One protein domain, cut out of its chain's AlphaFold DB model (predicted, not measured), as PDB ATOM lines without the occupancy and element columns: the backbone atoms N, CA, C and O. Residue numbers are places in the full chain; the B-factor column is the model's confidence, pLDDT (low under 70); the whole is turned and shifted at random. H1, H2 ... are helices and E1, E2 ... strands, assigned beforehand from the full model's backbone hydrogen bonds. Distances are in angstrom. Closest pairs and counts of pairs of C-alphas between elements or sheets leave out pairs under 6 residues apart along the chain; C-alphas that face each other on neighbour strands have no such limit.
ATOM      1  N   ARG A 117     202.922 209.427 137.635       93.50
ATOM      2  CA  ARG A 117     202.308 209.274 136.309       93.50
ATOM      3  C   ARG A 117     203.031 208.199 135.517       93.50
ATOM      4  O   ARG A 117     204.191 208.355 135.159       93.50
ATOM      5  N   LEU A 118     202.311 207.124 135.207       96.12
ATOM      6  CA  LEU A 118     202.816 206.067 134.341       96.12
ATOM      7  C   LEU A 118     202.727 206.483 132.869       96.12
ATOM      8  O   LEU A 118     201.694 206.987 132.413       96.12
ATOM      9  N   THR A 119     203.788 206.201 132.119       97.19
ATOM     10  CA  THR A 119     203.756 206.203 130.651       97.19
ATOM     11  C   THR A 119     202.835 205.097 130.132       97.19
ATOM     12  O   THR A 119     202.526 204.144 130.848       97.19
ATOM     13  N   ASP A 120     202.411 205.171 128.872       97.94
ATOM     14  CA  ASP A 120     201.542 204.131 128.304       97.94
ATOM     15  C   ASP A 120     202.227 202.758 128.245       97.94
ATOM     16  O   ASP A 120     201.577 201.739 128.472       97.94
ATOM     17  N   ALA A 121     203.551 202.723 128.055       97.12
ATOM     18  CA  ALA A 121     204.340 201.496 128.153       97.12
ATOM     19  C   ALA A 121     204.316 200.909 129.575       97.12
ATOM     20  O   ALA A 121     204.081 199.715 129.741       97.12
ATOM     21  N   GLN A 122     204.481 201.746 130.604       96.88
ATOM     22  CA  GLN A 122     204.416 201.325 132.010       96.88
ATOM     23  C   GLN A 122     203.009 200.880 132.424       96.88
ATOM     24  O   GLN A 122     202.868 199.903 133.154       96.88
ATOM     25  N   LYS A 123     201.954 201.551 131.941       96.88
ATOM     26  CA  LYS A 123     200.568 201.098 132.154       96.88
ATOM     27  C   LYS A 123     200.347 199.726 131.533       96.88
ATOM     28  O   LYS A 123     199.794 198.851 132.187       96.88
ATOM     29  N   LYS A 124     200.805 199.530 130.292       95.06
ATOM     30  CA  LYS A 124     200.714 198.237 129.609       95.06
ATOM     31  C   LYS A 124     201.452 197.149 130.394       95.06
ATOM     32  O   LYS A 124     200.866 196.107 130.656       95.06
ATOM     33  N   GLN A 125     202.676 197.430 130.839       93.31
ATOM     34  CA  GLN A 125     203.463 196.518 131.670       93.31
ATOM     35  C   GLN A 125     202.741 196.155 132.980       93.31
ATOM     36  O   GLN A 125     202.712 194.988 133.357       93.31
ATOM     37  N   ALA A 126     202.129 197.130 133.658       93.19
ATOM     38  CA  ALA A 126     201.353 196.901 134.876       93.19
ATOM     39  C   ALA A 126     200.100 196.041 134.641       93.19
ATOM     40  O   ALA A 126     199.787 195.184 135.468       93.19
ATOM     41  N   GLU A 127     199.375 196.257 133.540       92.81
ATOM     42  CA  GLU A 127     198.196 195.449 133.202       92.81
ATOM     43  C   GLU A 127     198.574 194.020 132.796       92.81
ATOM     44  O   GLU A 127     197.907 193.081 133.223       92.81
ATOM     45  N   GLU A 128     199.654 193.833 132.029       89.31
ATOM     46  CA  GLU A 128     200.177 192.502 131.682       89.31
ATOM     47  C   GLU A 128     200.621 191.746 132.940       89.31
ATOM     48  O   GLU A 128     200.224 190.602 133.153       89.31
ATOM     49  N   PHE A 129     201.356 192.419 133.829       88.31
ATOM     50  CA  PHE A 129     201.759 191.857 135.117       88.31
ATOM     51  C   PHE A 129     200.553 191.487 135.992       88.31
ATOM     52  O   PHE A 129     200.556 190.445 136.638       88.31
ATOM     53  N   TYR A 130     199.491 192.295 135.995       88.38
ATOM     54  CA  TYR A 130     198.266 191.992 136.739       88.38
ATOM     55  C   TYR A 130     197.481 190.811 136.146       88.38
ATOM     56  O   TYR A 130     196.935 190.001 136.894       88.38
ATOM     57  N   ALA A 131     197.391 190.725 134.817       84.88
ATOM     58  CA  ALA A 131     196.575 189.728 134.125       84.88
ATOM     59  C   ALA A 131     197.157 188.310 134.202       84.88
ATOM     60  O   ALA A 131     196.400 187.340 134.187       84.88
ATOM     61  N   GLU A 132     198.479 188.185 134.275       70.69
ATOM     62  CA  GLU A 132     199.158 186.889 134.233       70.69
ATOM     63  C   GLU A 132     199.295 186.205 135.602       70.69
ATOM     64  O   GLU A 132     199.486 184.997 135.667       70.69
ATOM     65  N   THR A 133     199.184 186.938 136.711       63.75
ATOM     66  CA  THR A 133     199.792 186.502 137.979       63.75
ATOM     67  C   THR A 133     198.784 185.992 139.009       63.75
ATOM     68  O   THR A 133     198.425 186.704 139.943       63.75
ATOM     69  N   SER A 134     198.319 184.739 138.900       70.94
ATOM     70  CA  SER A 134     197.583 184.093 140.012       70.94
ATOM     71  C   SER A 134     198.500 183.566 141.122       70.94
ATOM     72  O   SER A 134     198.039 183.370 142.246       70.94
ATOM     73  N   GLU A 135     199.784 183.363 140.823       79.44
ATOM     74  CA  GLU A 135     200.818 182.885 141.747       79.44
ATOM     75  C   GLU A 135     202.126 183.670 141.565       79.44
ATOM     76  O   GLU A 135     202.252 184.497 140.662       79.44
ATOM     77  N   TRP A 136     203.092 183.448 142.460       77.75
ATOM     78  CA  TRP A 136     204.386 184.127 142.428       77.75
ATOM     79  C   TRP A 136     205.332 183.434 141.438       77.75
ATOM     80  O   TRP A 136     205.706 182.279 141.623       77.75
ATOM     81  N   GLU A 137     205.723 184.154 140.391       81.50
ATOM     82  CA  GLU A 137     206.405 183.613 139.205       81.50
ATOM     83  C   GLU A 137     207.656 184.426 138.818       81.50
ATOM     84  O   GLU A 137     207.974 185.448 139.432       81.50
ATOM     85  N   GLU A 138     208.357 183.996 137.762       85.12
ATOM     86  CA  GLU A 138     209.580 184.622 137.234       85.12
ATOM     87  C   GLU A 138     209.434 186.138 137.044       85.12
ATOM     88  O   GLU A 138     210.259 186.900 137.548       85.12
ATOM     89  N   LYS A 139     208.317 186.598 136.464       83.38
ATOM     90  CA  LYS A 139     208.047 188.032 136.257       83.38
ATOM     91  C   LYS A 139     208.040 188.853 137.549       83.38
ATOM     92  O   LYS A 139     208.408 190.024 137.530       83.38
ATOM     93  N   HIS A 140     207.655 188.270 138.688       86.88
ATOM     94  CA  HIS A 140     207.718 188.965 139.982       86.88
ATOM     95  C   HIS A 140     209.162 189.124 140.450       86.88
ATOM     96  O   HIS A 140     209.529 190.168 140.992       86.88
ATOM     97  N   THR A 141     209.988 188.106 140.207       88.19
ATOM     98  CA  THR A 141     211.425 188.162 140.491       88.19
ATOM     99  C   THR A 141     212.096 189.218 139.621       88.19
ATOM    100  O   THR A 141     212.842 190.045 140.143       88.19
ATOM    101  N   GLU A 142     211.783 189.250 138.326       90.62
ATOM    102  CA  GLU A 142     212.283 190.265 137.393       90.62
ATOM    103  C   GLU A 142     211.855 191.678 137.810       90.62
ATOM    104  O   GLU A 142     212.678 192.595 137.842       90.62
ATOM    105  N   ALA A 143     210.590 191.860 138.204       91.69
ATOM    106  CA  ALA A 143     210.091 193.144 138.685       91.69
ATOM    107  C   ALA A 143     210.829 193.599 139.961       91.69
ATOM    108  O   ALA A 143     211.248 194.756 140.045       91.69
ATOM    109  N   LEU A 144     211.084 192.696 140.917       91.19
ATOM    110  CA  LEU A 144     211.894 193.008 142.103       91.19
ATOM    111  C   LEU A 144     213.341 193.371 141.748       91.19
ATOM    112  O   LEU A 144     213.857 194.379 142.230       91.19
ATOM    113  N   GLN A 145     213.982 192.592 140.876       92.50
ATOM    114  CA  GLN A 145     215.348 192.871 140.425       92.50
ATOM    115  C   GLN A 145     215.437 194.223 139.708       92.50
ATOM    116  O   GLN A 145     216.382 194.982 139.933       92.50
ATOM    117  N   SER A 146     214.433 194.566 138.899       95.25
ATOM    118  CA  SER A 146     214.386 195.845 138.189       95.25
ATOM    119  C   SER A 146     214.301 197.047 139.137       95.25
ATOM    120  O   SER A 146     214.964 198.054 138.895       95.25
ATOM    121  N   LEU A 147     213.583 196.931 140.262       95.12
ATOM    122  CA  LEU A 147     213.566 197.966 141.298       95.12
ATOM    123  C   LEU A 147     214.927 198.124 141.987       95.12
ATOM    124  O   LEU A 147     215.351 199.251 142.241       95.12
ATOM    125  N   GLN A 148     215.619 197.021 142.282       94.75
ATOM    126  CA  GLN A 148     216.941 197.082 142.909       94.75
ATOM    127  C   GLN A 148     217.964 197.750 141.977       94.75
ATOM    128  O   GLN A 148     218.766 198.575 142.425       94.75
ATOM    129  N   LEU A 149     217.910 197.438 140.679       95.31
ATOM    130  CA  LEU A 149     218.725 198.100 139.658       95.31
ATOM    131  C   LEU A 149     218.390 199.593 139.558       95.31
ATOM    132  O   LEU A 149     219.301 200.416 139.629       95.31
ATOM    133  N   ALA A 150     217.103 199.947 139.502       96.38
ATOM    134  CA  ALA A 150     216.661 201.341 139.491       96.38
ATOM    135  C   ALA A 150     217.158 202.114 140.724       96.38
ATOM    136  O   ALA A 150     217.607 203.252 140.597       96.38
ATOM    137  N   CYS A 151     217.157 201.487 141.906       96.50
ATOM    138  CA  CYS A 151     217.741 202.076 143.108       96.50
ATOM    139  C   CYS A 151     219.243 202.313 142.949       96.50
ATOM    140  O   CYS A 151     219.717 203.422 143.192       96.50
ATOM    141  N   SER A 152     219.994 201.307 142.491       95.12
ATOM    142  CA  SER A 152     221.435 201.459 142.273       95.12
ATOM    143  C   SER A 152     221.761 202.586 141.294       95.12
ATOM    144  O   SER A 152     222.731 203.311 141.524       95.12
ATOM    145  N   ASP A 153     220.991 202.728 140.220       95.00
ATOM    146  CA  ASP A 153     221.225 203.752 139.205       95.00
ATOM    147  C   ASP A 153     220.833 205.143 139.702       95.00
ATOM    148  O   ASP A 153     221.595 206.097 139.519       95.00
ATOM    149  N   TRP A 154     219.716 205.255 140.424       96.25
ATOM    150  CA  TRP A 154     219.324 206.499 141.080       96.25
ATOM    151  C   TRP A 154     220.390 206.969 142.078       96.25
ATOM    152  O   TRP A 154     220.770 208.138 142.060       96.25
ATOM    153  N   VAL A 155     220.937 206.067 142.900       94.75
ATOM    154  CA  VAL A 155     221.984 206.416 143.874       94.75
ATOM    155  C   VAL A 155     223.232 206.955 143.177       94.75
ATOM    156  O   VAL A 155     223.733 208.012 143.564       94.75
ATOM    157  N   LYS A 156     223.705 206.283 142.121       93.94
ATOM    158  CA  LYS A 156     224.857 206.758 141.336       93.94
ATOM    159  C   LYS A 156     224.607 208.149 140.761       93.94
ATOM    160  O   LYS A 156     225.491 208.996 140.804       93.94
ATOM    161  N   ALA A 157     223.403 208.389 140.244       94.06
ATOM    162  CA  ALA A 157     223.056 209.650 139.603       94.06
ATOM    163  C   ALA A 157     222.841 210.804 140.597       94.06
ATOM    164  O   ALA A 157     223.203 211.943 140.303       94.06
ATOM    165  N   LYS A 158     222.221 210.542 141.754       94.94
ATOM    166  CA  LYS A 158     221.751 211.594 142.677       94.94
ATOM    167  C   LYS A 158     222.651 211.823 143.879       94.94
ATOM    168  O   LYS A 158     222.764 212.963 144.343       94.94
ATOM    169  N   LEU A 159     223.289 210.764 144.371       91.31
ATOM    170  CA  LEU A 159     224.190 210.817 145.522       91.31
ATOM    171  C   LEU A 159     225.668 210.880 145.122       91.31
ATOM    172  O   LEU A 159     226.507 210.973 146.010       91.31
ATOM    173  N   ASP A 160     225.985 210.862 143.819       88.50
ATOM    174  CA  ASP A 160     227.365 210.838 143.300       88.50
ATOM    175  C   ASP A 160     228.193 209.670 143.880       88.50
ATOM    176  O   ASP A 160     229.409 209.733 144.057       88.50
ATOM    177  N   GLU A 161     227.514 208.569 144.212       88.81
ATOM    178  CA  GLU A 161     228.140 207.381 144.773       88.81
ATOM    179  C   GLU A 161     228.370 206.353 143.666       88.81
ATOM    180  O   GLU A 161     227.450 205.693 143.189       88.81
ATOM    181  N   SER A 162     229.627 206.202 143.255       87.25
ATOM    182  CA  SER A 162     230.017 205.284 142.179       87.25
ATOM    183  C   SER A 162     229.832 203.798 142.521       87.25
ATOM    184  O   SER A 162     229.685 202.974 141.613       87.25
ATOM    185  N   ARG A 163     229.882 203.431 143.809       87.19
ATOM    186  CA  ARG A 163     229.831 202.036 144.278       87.19
ATOM    187  C   ARG A 163     228.952 201.899 145.525       87.19
ATOM    188  O   ARG A 163     229.460 201.523 146.584       87.19
ATOM    189  N   PRO A 164     227.643 202.179 145.419       87.88
ATOM    190  CA  PRO A 164     226.764 202.088 146.567       87.88
ATOM    191  C   PRO A 164     226.532 200.630 146.937       87.88
ATOM    192  O   PRO A 164     226.397 199.766 146.064       87.88
ATOM    193  N   ILE A 165     226.431 200.360 148.235       93.38
ATOM    194  CA  ILE A 165     225.889 199.088 148.705       93.38
ATOM    195  C   ILE A 165     224.377 199.269 148.797       93.38
ATOM    196  O   ILE A 165     223.908 200.067 149.602       93.38
ATOM    197  N   VAL A 166     223.633 198.538 147.966       94.25
ATOM    198  CA  VAL A 166     222.165 198.556 147.941       94.25
ATOM    199  C   VAL A 166     221.648 197.218 148.457       94.25
ATOM    200  O   VAL A 166     221.890 196.175 147.844       94.25
ATOM    201  N   LEU A 167     220.947 197.253 149.585       93.44
ATOM    202  CA  LEU A 167     220.379 196.086 150.257       93.44
ATOM    203  C   LEU A 167     218.855 196.185 150.241       93.44
ATOM    204  O   LEU A 167     218.305 197.228 150.572       93.44
ATOM    205  N   ASP A 168     218.171 195.100 149.889       92.50
ATOM    206  CA  ASP A 168     216.709 195.019 149.973       92.50
ATOM    207  C   ASP A 168     216.259 195.092 151.443       92.50
ATOM    208  O   ASP A 168     216.579 194.201 152.240       92.50
ATOM    209  N   ALA A 169     215.543 196.162 151.805       90.38
ATOM    210  CA  ALA A 169     215.033 196.375 153.162       90.38
ATOM    211  C   ALA A 169     213.791 195.519 153.455       90.38
ATOM    212  O   ALA A 169     213.437 195.319 154.613       90.38
ATOM    213  N   ASN A 170     213.152 194.983 152.414       88.06
ATOM    214  CA  ASN A 170     211.993 194.100 152.489       88.06
ATOM    215  C   ASN A 170     212.389 192.629 152.312       88.06
ATOM    216  O   ASN A 170     211.555 191.803 151.935       88.06
ATOM    217  N   ARG A 171     213.658 192.270 152.545       76.81
ATOM    218  CA  ARG A 171     214.140 190.901 152.343       76.81
ATOM    219  C   ARG A 171     213.279 189.900 153.121       76.81
ATOM    220  O   ARG A 171     213.231 189.920 154.345       76.81
ATOM    221  N   GLY A 172     212.670 188.968 152.391       75.94
ATOM    222  CA  GLY A 172     211.790 187.933 152.947       75.94
ATOM    223  C   GLY A 172     210.305 188.298 152.931       75.94
ATOM    224  O   GLY A 172     209.467 187.418 153.104       75.94
ATOM    225  N   GLU A 173     209.960 189.552 152.646       83.38
ATOM    226  CA  GLU A 173     208.597 189.953 152.322       83.38
ATOM    227  C   GLU A 173     208.391 189.806 150.816       83.38
ATOM    228  O   GLU A 173     209.247 190.205 150.033       83.38
ATOM    229  N   MET A 174     207.252 189.281 150.376       79.94
ATOM    230  CA  MET A 174     206.888 189.227 148.956       79.94
ATOM    231  C   MET A 174     205.734 190.197 148.696       79.94
ATOM    232  O   MET A 174     204.834 190.287 149.539       79.94
ATOM    233  N   PRO A 175     205.718 190.934 147.568       81.38
ATOM    234  CA  PRO A 175     204.539 191.701 147.205       81.38
ATOM    235  C   PRO A 175     203.387 190.725 146.961       81.38
ATOM    236  O   PRO A 175     203.601 189.559 146.619       81.38
ATOM    237  N   ARG A 176     202.157 191.208 147.127       83.44
ATOM    238  CA  ARG A 176     200.972 190.414 146.797       83.44
ATOM    239  C   ARG A 176     200.961 190.094 145.300       83.44
ATOM    240  O   ARG A 176     201.427 190.888 144.492       83.44
ATOM    241  N   VAL A 177     200.396 188.949 144.943       84.12
ATOM    242  CA  VAL A 177     200.054 188.640 143.547       84.12
ATOM    243  C   VAL A 177     198.850 189.480 143.104       84.12
ATOM    244  O   VAL A 177     198.147 190.035 143.955       84.12
ATOM    245  N   GLN A 178     198.609 189.585 141.794       85.62
ATOM    246  CA  GLN A 178     197.513 190.385 141.223       85.62
ATOM    247  C   GLN A 178     197.517 191.848 141.688       85.62
ATOM    248  O   GLN A 178     196.508 192.401 142.132       85.62
ATOM    249  N   ILE A 179     198.667 192.505 141.575       88.12
ATOM    250  CA  ILE A 179     198.798 193.943 141.823       88.12
ATOM    251  C   ILE A 179     199.351 194.630 140.585       88.12
ATOM    252  O   ILE A 179     200.200 194.089 139.893       88.12
ATOM    253  N   ARG A 180     198.869 195.839 140.298       90.06
ATOM    254  CA  ARG A 180     199.345 196.635 139.152       90.06
ATOM    255  C   ARG A 180     200.608 197.424 139.469       90.06
ATOM    256  O   ARG A 180     201.359 197.786 138.575       90.06
ATOM    257  N   GLN A 181     200.783 197.768 140.739       92.38
ATOM    258  CA  GLN A 181     201.862 198.610 141.227       92.38
ATOM    259  C   GLN A 181     202.230 198.168 142.634       92.38
ATOM    260  O   GLN A 181     201.370 197.719 143.398       92.38
ATOM    261  N   PHE A 182     203.498 198.334 142.971       92.88
ATOM    262  CA  PHE A 182     204.012 198.148 144.319       92.88
ATOM    263  C   PHE A 182     205.268 198.977 144.507       92.88
ATOM    264  O   PHE A 182     205.871 199.445 143.546       92.88
ATOM    265  N   ASP A 183     205.664 199.155 145.755       94.12
ATOM    266  CA  ASP A 183     206.909 199.803 146.116       94.12
ATOM    267  C   ASP A 183     207.790 198.883 146.960       94.12
ATOM    268  O   ASP A 183     207.324 197.911 147.560       94.12
ATOM    269  N   ARG A 184     209.089 199.185 146.958       94.88
ATOM    270  CA  ARG A 184     210.097 198.519 147.786       94.88
ATOM    271  C   ARG A 184     211.042 199.522 148.404       94.88
ATOM    272  O   ARG A 184     211.402 200.507 147.760       94.88
ATOM    273  N   GLY A 185     211.436 199.243 149.638       95.81
ATOM    274  CA  GLY A 185     212.489 199.934 150.359       95.81
ATOM    275  C   GLY A 185     213.846 199.269 150.144       95.81
ATOM    276  O   GLY A 185     213.964 198.046 150.111       95.81
ATOM    277  N   TYR A 186     214.880 200.090 150.058       96.69
ATOM    278  CA  TYR A 186     216.269 199.669 149.973       96.69
ATOM    279  C   TYR A 186     217.106 200.465 150.964       96.69
ATOM    280  O   TYR A 186     216.991 201.689 151.028       96.69
ATOM    281  N   TYR A 187     217.988 199.783 151.688       96.19
ATOM    282  CA  TYR A 187     219.064 200.448 152.405       96.19
ATOM    283  C   TYR A 187     220.217 200.727 151.451       96.19
ATOM    284  O   TYR A 187     220.716 199.826 150.774       96.19
ATOM    285  N   VAL A 188     220.652 201.980 151.421       95.94
ATOM    286  CA  VAL A 188     221.775 202.454 150.621       95.94
ATOM    287  C   VAL A 188     222.867 202.915 151.566       95.94
ATOM    288  O   VAL A 188     222.645 203.821 152.364       95.94
ATOM    289  N   VAL A 189     224.050 202.318 151.453       94.38
ATOM    290  CA  VAL A 189     225.240 202.752 152.191       94.38
ATOM    291  C   VAL A 189     226.207 203.413 151.220       94.38
ATOM    292  O   VAL A 189     226.656 202.784 150.255       94.38
ATOM    293  N   THR A 190     226.514 204.680 151.476       92.00
ATOM    294  CA  THR A 190     227.520 205.453 150.741       92.00
ATOM    295  C   THR A 190     228.897 205.297 151.382       92.00
ATOM    296  O   THR A 190     229.047 204.855 152.525       92.00
ATOM    297  N   ARG A 191     229.947 205.643 150.637       90.06
ATOM    298  CA  ARG A 191     231.346 205.451 151.035       90.06
ATOM    299  C   ARG A 191     231.744 206.222 152.296       90.06
ATOM    300  O   ARG A 191     232.652 205.789 153.001       90.06
ATOM    301  N   ASP A 192     231.093 207.346 152.568       88.38
ATOM    302  CA  ASP A 192     231.278 208.136 153.789       88.38
ATOM    303  C   ASP A 192     230.580 207.525 155.019       88.38
ATOM    304  O   ASP A 192     230.662 208.079 156.112       88.38
ATOM    305  N   GLY A 193     229.931 206.366 154.865       88.56
ATOM    306  CA  GLY A 193     229.256 205.648 155.944       88.56
ATOM    307  C   GLY A 193     227.839 206.142 156.222       88.56
ATOM    308  O   GLY A 193     227.215 205.692 157.185       88.56
ATOM    309  N   ARG A 194     227.303 207.050 155.400       91.06
ATOM    310  CA  ARG A 194     225.908 207.466 155.499       91.06
ATOM    311  C   ARG A 194     224.987 206.348 155.002       91.06
ATOM    312  O   ARG A 194     225.252 205.691 153.997       91.06
ATOM    313  N   VAL A 195     223.903 206.130 155.738       93.50
ATOM    314  CA  VAL A 195     222.894 205.113 155.458       93.50
ATOM    315  C   VAL A 195     221.580 205.807 155.140       93.50
ATOM    316  O   VAL A 195     221.097 206.636 155.914       93.50
ATOM    317  N   TYR A 196     221.001 205.451 154.000       94.94
ATOM    318  CA  TYR A 196     219.697 205.920 153.563       94.94
ATOM    319  C   TYR A 196     218.718 204.756 153.465       94.94
ATOM    320  O   TYR A 196     219.104 203.665 153.055       94.94
ATOM    321  N   SER A 197     217.449 205.005 153.761       95.38
ATOM    322  CA  SER A 197     216.329 204.153 153.359       95.38
ATOM    323  C   SER A 197     215.611 204.817 152.190       95.38
ATOM    324  O   SER A 197     215.091 205.927 152.319       95.38
ATOM    325  N   VAL A 198     215.633 204.168 151.028       97.56
ATOM    326  CA  VAL A 198     215.083 204.684 149.770       97.56
ATOM    327  C   VAL A 198     213.932 203.798 149.328       97.56
ATOM    328  O   VAL A 198     214.112 202.599 149.137       97.56
ATOM    329  N   ARG A 199     212.750 204.379 149.124       97.56
ATOM    330  CA  ARG A 199     211.579 203.663 148.606       97.56
ATOM    331  C   ARG A 199     211.361 203.988 147.139       97.56
ATOM    332  O   ARG A 199     211.334 205.163 146.795       97.56
ATOM    333  N   ILE A 200     211.153 202.978 146.300       97.62
ATOM    334  CA  ILE A 200     210.950 203.134 144.851       97.62
ATOM    335  C   ILE A 200     209.676 202.421 144.424       97.62
ATOM    336  O   ILE A 200     209.403 201.315 144.888       97.62
ATOM    337  N   ASN A 201     208.908 203.054 143.540       97.00
ATOM    338  CA  ASN A 201     207.685 202.501 142.972       97.00
ATOM    339  C   ASN A 201     207.941 201.780 141.645       97.00
ATOM    340  O   ASN A 201     208.603 202.303 140.755       97.00
ATOM    341  N   TRP A 202     207.330 200.615 141.479       96.31
ATOM    342  CA  TRP A 202     207.217 199.909 140.211       96.31
ATOM    343  C   TRP A 202     205.802 200.093 139.637       96.31
ATOM    344  O   TRP A 202     204.831 200.017 140.400       96.31
ATOM    345  N   PRO A 203     205.640 200.297 138.313       96.50
ATOM    346  CA  PRO A 203     206.664 200.293 137.254       96.50
ATOM    347  C   PRO A 203     207.236 201.680 136.925       96.50
ATOM    348  O   PRO A 203     207.992 201.821 135.961       96.50
ATOM    349  N   SER A 204     206.863 202.725 137.675       96.94
ATOM    350  CA  SER A 204     207.330 204.091 137.393       96.94
ATOM    351  C   SER A 204     208.848 204.247 137.530       96.94
ATOM    352  O   SER A 204     209.437 205.094 136.860       96.94
ATOM    353  N   MET A 205     209.460 203.421 138.383       97.12
ATOM    354  CA  MET A 205     210.839 203.505 138.865       97.12
ATOM    355  C   MET A 205     211.158 204.824 139.578       97.12
ATOM    356  O   MET A 205     212.324 205.170 139.760       97.12
ATOM    357  N   GLN A 206     210.129 205.564 139.998       97.00
ATOM    358  CA  GLN A 206     210.293 206.825 140.712       97.00
ATOM    359  C   GLN A 206     210.560 206.572 142.196       97.00
ATOM    360  O   GLN A 206     209.952 205.695 142.819       97.00
ATOM    361  N   VAL A 207     211.469 207.363 142.767       98.00
ATOM    362  CA  VAL A 207     211.727 207.366 144.208       98.00
ATOM    363  C   VAL A 207     210.573 208.058 144.922       98.00
ATOM    364  O   VAL A 207     210.261 209.206 144.636       98.00
ATOM    365  N   LEU A 208     209.965 207.356 145.875       98.12
ATOM    366  CA  LEU A 208     208.862 207.844 146.697       98.12
ATOM    367  C   LEU A 208     209.325 208.443 148.021       98.12
ATOM    368  O   LEU A 208     208.663 209.319 148.560       98.12
ATOM    369  N   SER A 209     210.416 207.948 148.604       97.94
ATOM    370  CA  SER A 209     210.943 208.533 149.840       97.94
ATOM    371  C   SER A 209     212.417 208.238 150.033       97.94
ATOM    372  O   SER A 209     212.925 207.237 149.529       97.94
ATOM    373  N   ILE A 210     213.080 209.133 150.758       97.44
ATOM    374  CA  ILE A 210     214.489 209.066 151.123       97.44
ATOM    375  C   ILE A 210     214.566 209.450 152.595       97.44
ATOM    376  O   ILE A 210     214.256 210.586 152.950       97.44
ATOM    377  N   SER A 211     214.987 208.517 153.437       95.06
ATOM    378  CA  SER A 211     215.197 208.741 154.868       95.06
ATOM    379  C   SER A 211     216.663 208.555 155.196       95.06
ATOM    380  O   SER A 211     217.331 207.707 154.612       95.06
ATOM    381  N   VAL A 212     217.167 209.345 156.129       93.06
ATOM    382  CA  VAL A 212     218.494 209.172 156.710       93.06
ATOM    383  C   VAL A 212     218.377 208.264 157.924       93.06
ATOM    384  O   VAL A 212     217.658 208.593 158.863       93.06
ATOM    385  N   GLU A 213     219.135 207.171 157.943       90.06
ATOM    386  CA  GLU A 213     219.044 206.174 159.014       90.06
ATOM    387  C   GLU A 213     220.063 206.387 160.137       90.06
ATOM    388  O   GLU A 213     219.825 205.973 161.270       90.06
TER     389      GLU A 213
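What this domain is: This is residues 117 to 213 of the 216 residues of an uncharacterized protein of bioreactor metagenome (UniProt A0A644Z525). What does the domain look like? A strongly twisted sheet of four antiparallel strands has one long helix, H2, packed over one of its faces, two layers with the helix on one face of the sheet. The shorter helix H1 sits past one end of the sheet, close to H2 near its first residues, and a long loop of residues 169 to 181 joins E1 to E2. What is it made of? The printed part has 97 residues with two named helices and four named strands in the order H1 H2 E1 E2 E3 E4, a mixed class, and the sheet's order is E1, E2, E3, E4. It is compact, with a radius of gyration of the C-alphas of 14.0 A, and only just elongated, spanning 44 by 29 by 19 A.

How they stand to each other: How do the helices stand? H1, residues 120 to 132, and H2, residues 138 to 158, are close but not clearly touching: their closest C-alphas, of Phe 129 and Lys 139, are 7.4 A apart. They run opposite ways at a shallow tilt of 32 degrees, only just short of steep, and in both each O i to N i+4 pair is within hydrogen-bond range. How are the strands joined? E1, residues 165 to 168, E2, residues 182 to 189, E3, residues 195 to 202, and E4, residues 207 to 212, form a meander, each strand the antiparallel neighbour of the one before. Within hydrogen-bond range are N 167 and O 187 at 2.8 A for E1 and E2, N 186 and O 198 at 2.8 A for E2 and E3, and N 197 and O 211 at 2.8 A for E3 and E4. Which helix is on the sheet? H2 is on it, with the closest C-alphas of H2 and E1, Ser 152 and Val 166, 6.4 A apart. H1 is only just not on it, with 4 pairs of C-alphas within 10 A.

Where its parts are: Where does H1 begin, and how long are the helices? C-alpha 120 is at (201.542, 204.131, 128.304); H1 measures 18.4 A and H2 30.1 A from first to last C-alpha. How long are the longest strands, and where does E4 end? E2 measures 23.1 A and E3 22.5 A, and C-alpha 212 is at (218.494, 209.172, 156.710).

The domain as a whole: How large is it? The two C-alphas farthest apart, of Ala 131 and Asp 192, are 43.9 A apart. Are there cuts or long links? The printed part has no cut, and E1 to E2, with 13 residues between them, is the long link. Where is confidence low? The mean pLDDT of the printed part is 91.1, and residue 133 is under 70.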